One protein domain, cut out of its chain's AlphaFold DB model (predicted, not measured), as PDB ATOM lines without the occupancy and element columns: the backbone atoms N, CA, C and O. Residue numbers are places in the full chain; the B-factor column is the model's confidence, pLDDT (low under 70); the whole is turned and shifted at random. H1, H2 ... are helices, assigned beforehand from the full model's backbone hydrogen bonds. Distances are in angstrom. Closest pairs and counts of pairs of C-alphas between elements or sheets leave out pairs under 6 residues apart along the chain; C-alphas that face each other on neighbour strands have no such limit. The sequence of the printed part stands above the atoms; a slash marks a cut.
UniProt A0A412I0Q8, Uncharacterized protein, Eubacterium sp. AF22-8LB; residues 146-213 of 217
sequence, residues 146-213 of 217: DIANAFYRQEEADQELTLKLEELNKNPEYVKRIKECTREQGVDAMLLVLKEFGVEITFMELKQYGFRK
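This is residues 146 to 213 of the 217 residues of an uncharacterized protein of Eubacterium sp. AF22-8LB (UniProt A0A412I0Q8). One long helix, H1, makes the length of the model; after its last residue, Leu 168, a tight link turns a corner into a short helical hairpin, H2 and H3, and H4 then folds back to come near H1 partway along it. The beginning of H1, residues 146 to 153, sticks out as a free arm. The printed part has 68 residues with four named helices, in the order H1, H2, H3, H4, and no named strand; the class is all helix. It is only just loose, close to compact, with a radius of gyration of the C-alphas of 13.4 A, and elongated, spanning 42 by 24 by 18 A.

H1, residues 146 to 168, touches no helix. H2, residues 172 to 180, is close to H1 but not clearly touching, about perpendicular at 82 degrees; their closest C-alphas, of Leu 168 and Tyr 174, are 6.2 A apart. H3, residues 186 to 196, touches H2 at a shallow tilt of 22 degrees, opposite ways, a hairpin; the closest C-alphas, of Ile 178 and Met 190, are 6.3 A apart. H4, residues 203 to 213, only just touches H3, with 3 pairs of C-alphas within 8 A; the closest, of Leu 191 and Phe 203, are 7.3 A apart. H4 is close to H1 but not clearly touching, about perpendicular at 82 degrees, with the closest C-alphas, of Asp 158 and Tyr 209, 6.7 A apart. H1 and H3 are apart, as are H2 and H4. Every O i to N i+4 pair is within hydrogen-bond range in H1, H2 and H4; in H3 it is 6 of 7.

H1 begins at C-alpha 146, (-15.419, -52.169, -53.762), and measures 32.9 A from first to last C-alpha. H2 measures 12.3 A, H3 16.4 A and H4 15.3 A, ending at C-alpha 213, (-1.958, -34.547, -56.589).

The C-alphas farthest apart, of Asp 146 and Glu 180, are 42.5 A apart. The printed part has no cut and no long link. Residues 182 to 184 have pLDDT under 70.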
ATOM      1  N   ASP A 146     -16.483 -52.235 -54.771       96.69
ATOM      2  CA  ASP A 146     -15.419 -52.169 -53.762       96.69
ATOM      3  C   ASP A 146     -14.273 -51.251 -54.199       96.69
ATOM      4  O   ASP A 146     -13.751 -50.468 -53.396       96.69
ATOM      5  N   ILE A 147     -13.903 -51.311 -55.482       96.62
ATOM      6  CA  ILE A 147     -12.866 -50.461 -56.074       96.62
ATOM      7  C   ILE A 147     -13.289 -48.988 -56.019       96.62
ATOM      8  O   ILE A 147     -12.514 -48.153 -55.546       96.62
ATOM      9  N   ALA A 148     -14.514 -48.665 -56.441       96.00
ATOM     10  CA  ALA A 148     -15.037 -47.302 -56.381       96.00
ATOM     11  C   ALA A 148     -15.121 -46.796 -54.935       96.00
ATOM     12  O   ALA A 148     -14.674 -45.688 -54.636       96.00
ATOM     13  N   ASN A 149     -15.606 -47.621 -54.005       96.69
ATOM     14  CA  ASN A 149     -15.673 -47.274 -52.586       96.69
ATOM     15  C   ASN A 149     -14.284 -47.025 -51.978       96.69
ATOM     16  O   ASN A 149     -14.116 -46.148 -51.130       96.69
ATOM     17  N   ALA A 150     -13.267 -47.793 -52.374       95.25
ATOM     18  CA  ALA A 150     -11.887 -47.539 -51.967       95.25
ATOM     19  C   ALA A 150     -11.348 -46.227 -52.564       95.25
ATOM     20  O   ALA A 150     -10.692 -45.461 -51.858       95.25
ATOM     21  N   PHE A 151     -11.661 -45.944 -53.830       94.56
ATOM     22  CA  PHE A 151     -11.270 -44.707 -54.500       94.56
ATOM     23  C   PHE A 151     -11.858 -43.468 -53.814       94.56
ATOM     24  O   PHE A 151     -11.112 -42.552 -53.478       94.56
ATOM     25  N   TYR A 152     -13.167 -43.445 -53.550       94.94
ATOM     26  CA  TYR A 152     -13.805 -42.277 -52.938       94.94
ATOM     27  C   TYR A 152     -13.348 -42.039 -51.497       94.94
ATOM     28  O   TYR A 152     -13.102 -40.892 -51.137       94.94
ATOM     29  N   ARG A 153     -13.121 -43.099 -50.708       94.94
ATOM     30  CA  ARG A 153     -12.502 -42.968 -49.374       94.94
ATOM     31  C   ARG A 153     -11.099 -42.368 -49.444       94.94
ATOM     32  O   ARG A 153     -10.727 -41.569 -48.591       94.94
ATOM     33  N   GLN A 154     -10.315 -42.744 -50.454       93.00
ATOM     34  CA  GLN A 154      -8.983 -42.174 -50.651       93.00
ATOM     35  C   GLN A 154      -9.043 -40.701 -51.074       93.00
ATOM     36  O   GLN A 154      -8.243 -39.910 -50.582       93.00
ATOM     37  N   GLU A 155      -9.959 -40.325 -51.971       92.50
ATOM     38  CA  GLU A 155     -10.136 -38.927 -52.389       92.50
ATOM     39  C   GLU A 155     -10.605 -38.049 -51.219       92.50
ATOM     40  O   GLU A 155     -10.106 -36.938 -51.066       92.50
ATOM     41  N   GLU A 156     -11.497 -38.550 -50.359       94.81
ATOM     42  CA  GLU A 156     -11.914 -37.862 -49.129       94.81
ATOM     43  C   GLU A 156     -10.725 -37.649 -48.177       94.81
ATOM     44  O   GLU A 156     -10.447 -36.520 -47.773       94.81
ATOM     45  N   ALA A 157      -9.937 -38.697 -47.911       93.12
ATOM     46  CA  ALA A 157      -8.738 -38.593 -47.078       93.12
ATOM     47  C   ALA A 157      -7.688 -37.620 -47.656       93.12
ATOM     48  O   ALA A 157      -7.057 -36.860 -46.917       93.12
ATOM     49  N   ASP A 158      -7.504 -37.606 -48.981       93.88
ATOM     50  CA  ASP A 158      -6.595 -36.674 -49.656       93.88
ATOM     51  C   ASP A 158      -7.096 -35.221 -49.571       93.88
ATOM     52  O   ASP A 158      -6.287 -34.296 -49.435       93.88
ATOM     53  N   GLN A 159      -8.413 -34.998 -49.631       94.44
ATOM     54  CA  GLN A 159      -9.021 -33.678 -49.443       94.44
ATOM     55  C   GLN A 159      -8.821 -33.175 -48.012       94.44
ATOM     56  O   GLN A 159      -8.359 -32.048 -47.824       94.44
ATOM     57  N   GLU A 160      -9.078 -34.015 -47.007       94.44
ATOM     58  CA  GLU A 160      -8.822 -33.676 -45.603       94.44
ATOM     59  C   GLU A 160      -7.348 -33.333 -45.360       94.44
ATOM     60  O   GLU A 160      -7.032 -32.325 -44.722       94.44
ATOM     61  N   LEU A 161      -6.427 -34.139 -45.902       94.62
ATOM     62  CA  LEU A 161      -4.994 -33.880 -45.799       94.62
ATOM     63  C   LEU A 161      -4.605 -32.572 -46.496       94.62
ATOM     64  O   LEU A 161      -3.801 -31.811 -45.961       94.62
ATOM     65  N   THR A 162      -5.181 -32.284 -47.666       95.06
ATOM     66  CA  THR A 162      -4.932 -31.033 -48.395       95.06
ATOM     67  C   THR A 162      -5.312 -29.827 -47.546       95.06
ATOM     68  O   THR A 162      -4.489 -28.927 -47.378       95.06
ATOM     69  N   LEU A 163      -6.512 -29.839 -46.959       95.12
ATOM     70  CA  LEU A 163      -6.996 -28.754 -46.106       95.12
ATOM     71  C   LEU A 163      -6.096 -28.557 -44.880       95.12
ATOM     72  O   LEU A 163      -5.655 -27.436 -44.621       95.12
ATOM     73  N   LYS A 164      -5.729 -29.643 -44.185       94.75
ATOM     74  CA  LYS A 164      -4.799 -29.580 -43.045       94.75
ATOM     75  C   LYS A 164      -3.450 -28.981 -43.445       94.75
ATOM     76  O   LYS A 164      -2.949 -28.086 -42.773       94.75
ATOM     77  N   LEU A 165      -2.861 -29.427 -44.556       93.12
ATOM     78  CA  LEU A 165      -1.577 -28.900 -45.031       93.12
ATOM     79  C   LEU A 165      -1.671 -27.420 -45.436       93.12
ATOM     80  O   LEU A 165      -0.731 -26.660 -45.205       93.12
ATOM     81  N   GLU A 166      -2.782 -26.987 -46.031       94.56
ATOM     82  CA  GLU A 166      -3.021 -25.579 -46.364       94.56
ATOM     83  C   GLU A 166      -3.164 -24.694 -45.121       94.56
ATOM     84  O   GLU A 166      -2.670 -23.564 -45.118       94.56
ATOM     85  N   GLU A 167      -3.795 -25.194 -44.059       94.88
ATOM     86  CA  GLU A 167      -3.856 -24.511 -42.765       94.88
ATOM     87  C   GLU A 167      -2.482 -24.431 -42.097       94.88
ATOM     88  O   GLU A 167      -2.070 -23.349 -41.670       94.88
ATOM     89  N   LEU A 168      -1.722 -25.529 -42.080       93.62
ATOM     90  CA  LEU A 168      -0.366 -25.547 -41.528       93.62
ATOM     91  C   LEU A 168       0.567 -24.583 -42.258       93.62
ATOM     92  O   LEU A 168       1.317 -23.851 -41.617       93.62
ATOM     93  N   ASN A 169       0.468 -24.485 -43.585       92.12
ATOM     94  CA  ASN A 169       1.257 -23.529 -44.366       92.12
ATOM     95  C   ASN A 169       0.953 -22.054 -44.039       92.12
ATOM     96  O   ASN A 169       1.759 -21.185 -44.375       92.12
ATOM     97  N   LYS A 170      -0.170 -21.755 -43.373       95.31
ATOM     98  CA  LYS A 170      -0.488 -20.415 -42.849       95.31
ATOM     99  C   LYS A 170       0.061 -20.192 -41.436       95.31
ATOM    100  O   LYS A 170       0.123 -19.045 -41.002       95.31
ATOM    101  N   ASN A 171       0.462 -21.248 -40.723       94.81
ATOM    102  CA  ASN A 171       1.023 -21.167 -39.378       94.81
ATOM    103  C   ASN A 171       2.533 -20.822 -39.434       94.81
ATOM    104  O   ASN A 171       3.336 -21.638 -39.898       94.81
ATOM    105  N   PRO A 172       2.962 -19.643 -38.933       94.19
ATOM    106  CA  PRO A 172       4.365 -19.226 -38.982       94.19
ATOM    107  C   PRO A 172       5.319 -20.153 -38.219       94.19
ATOM    108  O   PRO A 172       6.475 -20.298 -38.616       94.19
ATOM    109  N   GLU A 173       4.849 -20.780 -37.138       93.81
ATOM    110  CA  GLU A 173       5.645 -21.698 -36.326       93.81
ATOM    111  C   GLU A 173       5.924 -22.997 -37.083       93.81
ATOM    112  O   GLU A 173       7.079 -23.412 -37.183       93.81
ATOM    113  N   TYR A 174       4.897 -23.572 -37.717       92.75
ATOM    114  CA  TYR A 174       5.051 -24.730 -38.598       92.75
ATOM    115  C   TYR A 174       6.041 -24.437 -39.731       92.75
ATOM    116  O   TYR A 174       7.000 -25.180 -39.941       92.75
ATOM    117  N   VAL A 175       5.863 -23.309 -40.429       91.19
ATOM    118  CA  VAL A 175       6.740 -22.917 -41.545       91.19
ATOM    119  C   VAL A 175       8.187 -22.738 -41.084       91.19
ATOM    120  O   VAL A 175       9.113 -23.118 -41.803       91.19
ATOM    121  N   LYS A 176       8.402 -22.173 -39.891       92.12
ATOM    122  CA  LYS A 176       9.736 -22.046 -39.296       92.12
ATOM    123  C   LYS A 176      10.350 -23.424 -39.023       92.12
ATOM    124  O   LYS A 176      11.460 -23.676 -39.483       92.12
ATOM    125  N   ARG A 177       9.616 -24.328 -38.366       89.94
ATOM    126  CA  ARG A 177      10.079 -25.684 -38.014       89.94
ATOM    127  C   ARG A 177      10.412 -26.529 -39.245       89.94
ATOM    128  O   ARG A 177      11.448 -27.188 -39.279       89.94
ATOM    129  N   ILE A 178       9.591 -26.454 -40.293       88.69
ATOM    130  CA  ILE A 178       9.865 -27.136 -41.568       88.69
ATOM    131  C   ILE A 178      11.127 -26.585 -42.244       88.69
ATOM    132  O   ILE A 178      11.902 -27.359 -42.798       88.69
ATOM    133  N   LYS A 179      11.381 -25.270 -42.191       86.19
ATOM    134  CA  LYS A 179      12.611 -24.672 -42.747       86.19
ATOM    135  C   LYS A 179      13.869 -25.029 -41.957       86.19
ATOM    136  O   LYS A 179      14.952 -25.054 -42.531       86.19
ATOM    137  N   GLU A 180      13.725 -25.277 -40.659       87.25
ATOM    138  CA  GLU A 180      14.809 -25.732 -39.783       87.25
ATOM    139  C   GLU A 180      15.164 -27.211 -40.005       87.25
ATOM    140  O   GLU A 180      16.249 -27.631 -39.606       87.25
ATOM    141  N   CYS A 181      14.308 -27.990 -40.683       85.38
ATOM    142  CA  CYS A 181      14.638 -29.351 -41.104       85.38
ATOM    143  C   CYS A 181      15.770 -29.309 -42.140       85.38
ATOM    144  O   CYS A 181      15.593 -28.901 -43.291       85.38
ATOM    145  N   THR A 182      16.959 -29.736 -41.728       68.75
ATOM    146  CA  THR A 182      18.143 -29.776 -42.591       68.75
ATOM    147  C   THR A 182      18.095 -30.962 -43.557       68.75
ATOM    148  O   THR A 182      17.453 -31.982 -43.303       68.75
ATOM    149  N   ARG A 183      18.847 -30.873 -44.665       64.00
ATOM    150  CA  ARG A 183      19.030 -31.998 -45.604       64.00
ATOM    151  C   ARG A 183      19.591 -33.261 -44.933       64.00
ATOM    152  O   ARG A 183      19.297 -34.349 -45.411       64.00
ATOM    153  N   GLU A 184      20.369 -33.114 -43.861       65.81
ATOM    154  CA  GLU A 184      20.974 -34.224 -43.108       65.81
ATOM    155  C   GLU A 184      19.968 -34.946 -42.205       65.81
ATOM    156  O   GLU A 184      20.050 -36.159 -42.044       65.81
ATOM    157  N   GLN A 185      18.984 -34.223 -41.663       73.12
ATOM    158  CA  GLN A 185      17.890 -34.799 -40.870       73.12
ATOM    159  C   GLN A 185      16.852 -35.538 -41.730       73.12
ATOM    160  O   GLN A 185      16.100 -36.371 -41.226       73.12
ATOM    161  N   GLY A 186      16.826 -35.249 -43.033       77.94
ATOM    162  CA  GLY A 186      16.042 -35.987 -44.013       77.94
ATOM    163  C   GLY A 186      14.526 -35.866 -43.833       77.94
ATOM    164  O   GLY A 186      13.999 -34.927 -43.236       77.94
ATOM    165  N   VAL A 187      13.813 -36.829 -44.415       83.75
ATOM    166  CA  VAL A 187      12.344 -36.880 -44.442       83.75
ATOM    167  C   VAL A 187      11.751 -37.134 -43.053       83.75
ATOM    168  O   VAL A 187      10.684 -36.608 -42.746       83.75
ATOM    169  N   ASP A 188      12.436 -37.893 -42.199       86.50
ATOM    170  CA  ASP A 188      11.913 -38.288 -40.888       86.50
ATOM    171  C   ASP A 188      11.692 -37.084 -39.966       86.50
ATOM    172  O   ASP A 188      10.691 -37.022 -39.252       86.50
ATOM    173  N   ALA A 189      12.562 -36.071 -40.038       88.31
ATOM    174  CA  ALA A 189      12.356 -34.822 -39.310       88.31
ATOM    175  C   ALA A 189      11.126 -34.047 -39.803       88.31
ATOM    176  O   ALA A 189      10.384 -33.503 -38.988       88.31
ATOM    177  N   MET A 190      10.852 -34.047 -41.112       88.31
ATOM    178  CA  MET A 190       9.636 -33.422 -41.647       88.31
ATOM    179  C   MET A 190       8.373 -34.149 -41.174       88.31
ATOM    180  O   MET A 190       7.386 -33.498 -40.839       88.31
ATOM    181  N   LEU A 191       8.404 -35.485 -41.108       91.38
ATOM    182  CA  LEU A 191       7.288 -36.283 -40.591       91.38
ATOM    183  C   LEU A 191       7.060 -36.055 -39.092       91.38
ATOM    184  O   LEU A 191       5.913 -35.979 -38.657       91.38
ATOM    185  N   LEU A 192       8.130 -35.892 -38.307       91.88
ATOM    186  CA  LEU A 192       8.029 -35.523 -36.893       91.88
ATOM    187  C   LEU A 192       7.374 -34.153 -36.715       91.88
ATOM    188  O   LEU A 192       6.460 -34.030 -35.907       91.88
ATOM    189  N   VAL A 193       7.776 -33.153 -37.505       92.06
ATOM    190  CA  VAL A 193       7.126 -31.835 -37.481       92.06
ATOM    191  C   VAL A 193       5.656 -31.958 -37.885       92.06
ATOM    192  O   VAL A 193       4.796 -31.440 -37.190       92.06
ATOM    193  N   LEU A 194       5.309 -32.696 -38.940       92.56
ATOM    194  CA  LEU A 194       3.898 -32.922 -39.290       92.56
ATOM    195  C   LEU A 194       3.103 -33.538 -38.127       92.56
ATOM    196  O   LEU A 194       2.004 -33.072 -37.820       92.56
ATOM    197  N   LYS A 195       3.691 -34.510 -37.422       94.19
ATOM    198  CA  LYS A 195       3.083 -35.143 -36.248       94.19
ATOM    199  C   LYS A 195       2.905 -34.175 -35.075       94.19
ATOM    200  O   LYS A 195       1.843 -34.192 -34.457       94.19
ATOM    201  N   GLU A 196       3.887 -33.314 -34.791       93.69
ATOM    202  CA  GLU A 196       3.784 -32.245 -33.776       93.69
ATOM    203  C   GLU A 196       2.572 -31.335 -34.032       93.69
ATOM    204  O   GLU A 196       1.928 -30.870 -33.094       93.69
ATOM    205  N   PHE A 197       2.226 -31.136 -35.305       93.31
ATOM    206  CA  PHE A 197       1.113 -30.301 -35.749       93.31
ATOM    207  C   PHE A 197      -0.164 -31.101 -36.091       93.31
ATOM    208  O   PHE A 197      -1.059 -30.591 -36.764       93.31
ATOM    209  N   GLY A 198      -0.283 -32.344 -35.606       91.38
ATOM    210  CA  GLY A 198      -1.518 -33.137 -35.688       91.38
ATOM    211  C   GLY A 198      -1.749 -33.868 -37.016       91.38
ATOM    212  O   GLY A 198      -2.859 -34.343 -37.269       91.38
ATOM    213  N   VAL A 199      -0.724 -33.978 -37.866       92.94
ATOM    214  CA  VAL A 199      -0.752 -34.761 -39.108       92.94
ATOM    215  C   VAL A 199       0.116 -36.003 -38.931       92.94
ATOM    216  O   VAL A 199       1.328 -35.978 -39.135       92.94
ATOM    217  N   GLU A 200      -0.512 -37.108 -38.540       92.88
ATOM    218  CA  GLU A 200       0.147 -38.410 -38.478       92.88
ATOM    219  C   GLU A 200       0.060 -39.096 -39.844       92.88
ATOM    220  O   GLU A 200      -1.016 -39.490 -40.288       92.88
ATOM    221  N   ILE A 201       1.196 -39.178 -40.536       92.38
ATOM    222  CA  ILE A 201       1.305 -39.750 -41.878       92.38
ATOM    223  C   ILE A 201       2.673 -40.406 -42.059       92.38
ATOM    224  O   ILE A 201       3.686 -39.921 -41.549       92.38
ATOM    225  N   THR A 202       2.727 -41.508 -42.797       92.69
ATOM    226  CA  THR A 202       3.987 -42.149 -43.179       92.69
ATOM    227  C   THR A 202       4.607 -41.483 -44.408       92.69
ATOM    228  O   THR A 202       3.928 -40.852 -45.223       92.69
ATOM    229  N   PHE A 203       5.911 -41.690 -44.620       89.38
ATOM    230  CA  PHE A 203       6.571 -41.241 -45.850       89.38
ATOM    231  C   PHE A 203       5.887 -41.786 -47.110       89.38
ATOM    232  O   PHE A 203       5.730 -41.065 -48.096       89.38
ATOM    233  N   MET A 204       5.482 -43.059 -47.086       89.94
ATOM    234  CA  MET A 204       4.866 -43.706 -48.240       89.94
ATOM    235  C   MET A 204       3.511 -43.091 -48.576       89.94
ATOM    236  O   MET A 204       3.262 -42.806 -49.746       89.94
ATOM    237  N   GLU A 205       2.674 -42.819 -47.577       90.62
ATOM    238  CA  GLU A 205       1.384 -42.153 -47.775       90.62
ATOM    239  C   GLU A 205       1.567 -40.727 -48.294       90.62
ATOM    240  O   GLU A 205       0.927 -40.351 -49.276       90.62
ATOM    241  N   LEU A 206       2.503 -39.962 -47.720       90.00
ATOM    242  CA  LEU A 206       2.801 -38.598 -48.163       90.00
ATOM    243  C   LEU A 206       3.314 -38.571 -49.612       90.00
ATOM    244  O   LEU A 206       2.912 -37.726 -50.415       90.00
ATOM    245  N   LYS A 207       4.177 -39.526 -49.975       89.44
ATOM    246  CA  LYS A 207       4.691 -39.685 -51.339       89.44
ATOM    247  C   LYS A 207       3.577 -40.057 -52.317       89.44
ATOM    248  O   LYS A 207       3.498 -39.479 -53.401       89.44
ATOM    249  N   GLN A 208       2.713 -41.003 -51.950       89.25
ATOM    250  CA  GLN A 208       1.583 -41.404 -52.787       89.25
ATOM    251  C   GLN A 208       0.569 -40.266 -52.963       89.25
ATOM    252  O   GLN A 208       0.126 -40.035 -54.085       89.25
ATOM    253  N   TYR A 209       0.270 -39.515 -51.902       92.25
ATOM    254  CA  TYR A 209      -0.533 -38.293 -51.966       92.25
ATOM    255  C   TYR A 209       0.065 -37.286 -52.959       92.25
ATOM    256  O   TYR A 209      -0.635 -36.789 -53.841       92.25
ATOM    257  N   GLY A 210       1.381 -37.045 -52.895       88.69
ATOM    258  CA  GLY A 210       2.072 -36.159 -53.837       88.69
ATOM    259  C   GLY A 210       1.925 -36.600 -55.298       88.69
ATOM    260  O   GLY A 210       1.639 -35.781 -56.173       88.69
ATOM    261  N   PHE A 211       2.057 -37.900 -55.570       85.94
ATOM    262  CA  PHE A 211       1.851 -38.449 -56.912       85.94
ATOM    263  C   PHE A 211       0.400 -38.325 -57.395       85.94
ATOM    264  O   PHE A 211       0.186 -37.942 -58.549       85.94
ATOM    265  N   ARG A 212      -0.591 -38.583 -56.530       88.25
ATOM    266  CA  ARG A 212      -2.016 -38.398 -56.857       88.25
ATOM    267  C   ARG A 212      -2.338 -36.932 -57.147       88.25
ATOM    268  O   ARG A 212      -2.960 -36.636 -58.165       88.25
ATOM    269  N   LYS A 213      -1.803 -35.995 -56.357       86.06
ATOM    270  CA  LYS A 213      -1.958 -34.547 -56.589       86.06
ATOM    271  C   LYS A 213      -1.375 -34.092 -57.933       86.06
ATOM    272  O   LYS A 213      -1.931 -33.212 -58.586       86.06
TER     273      LYS A 213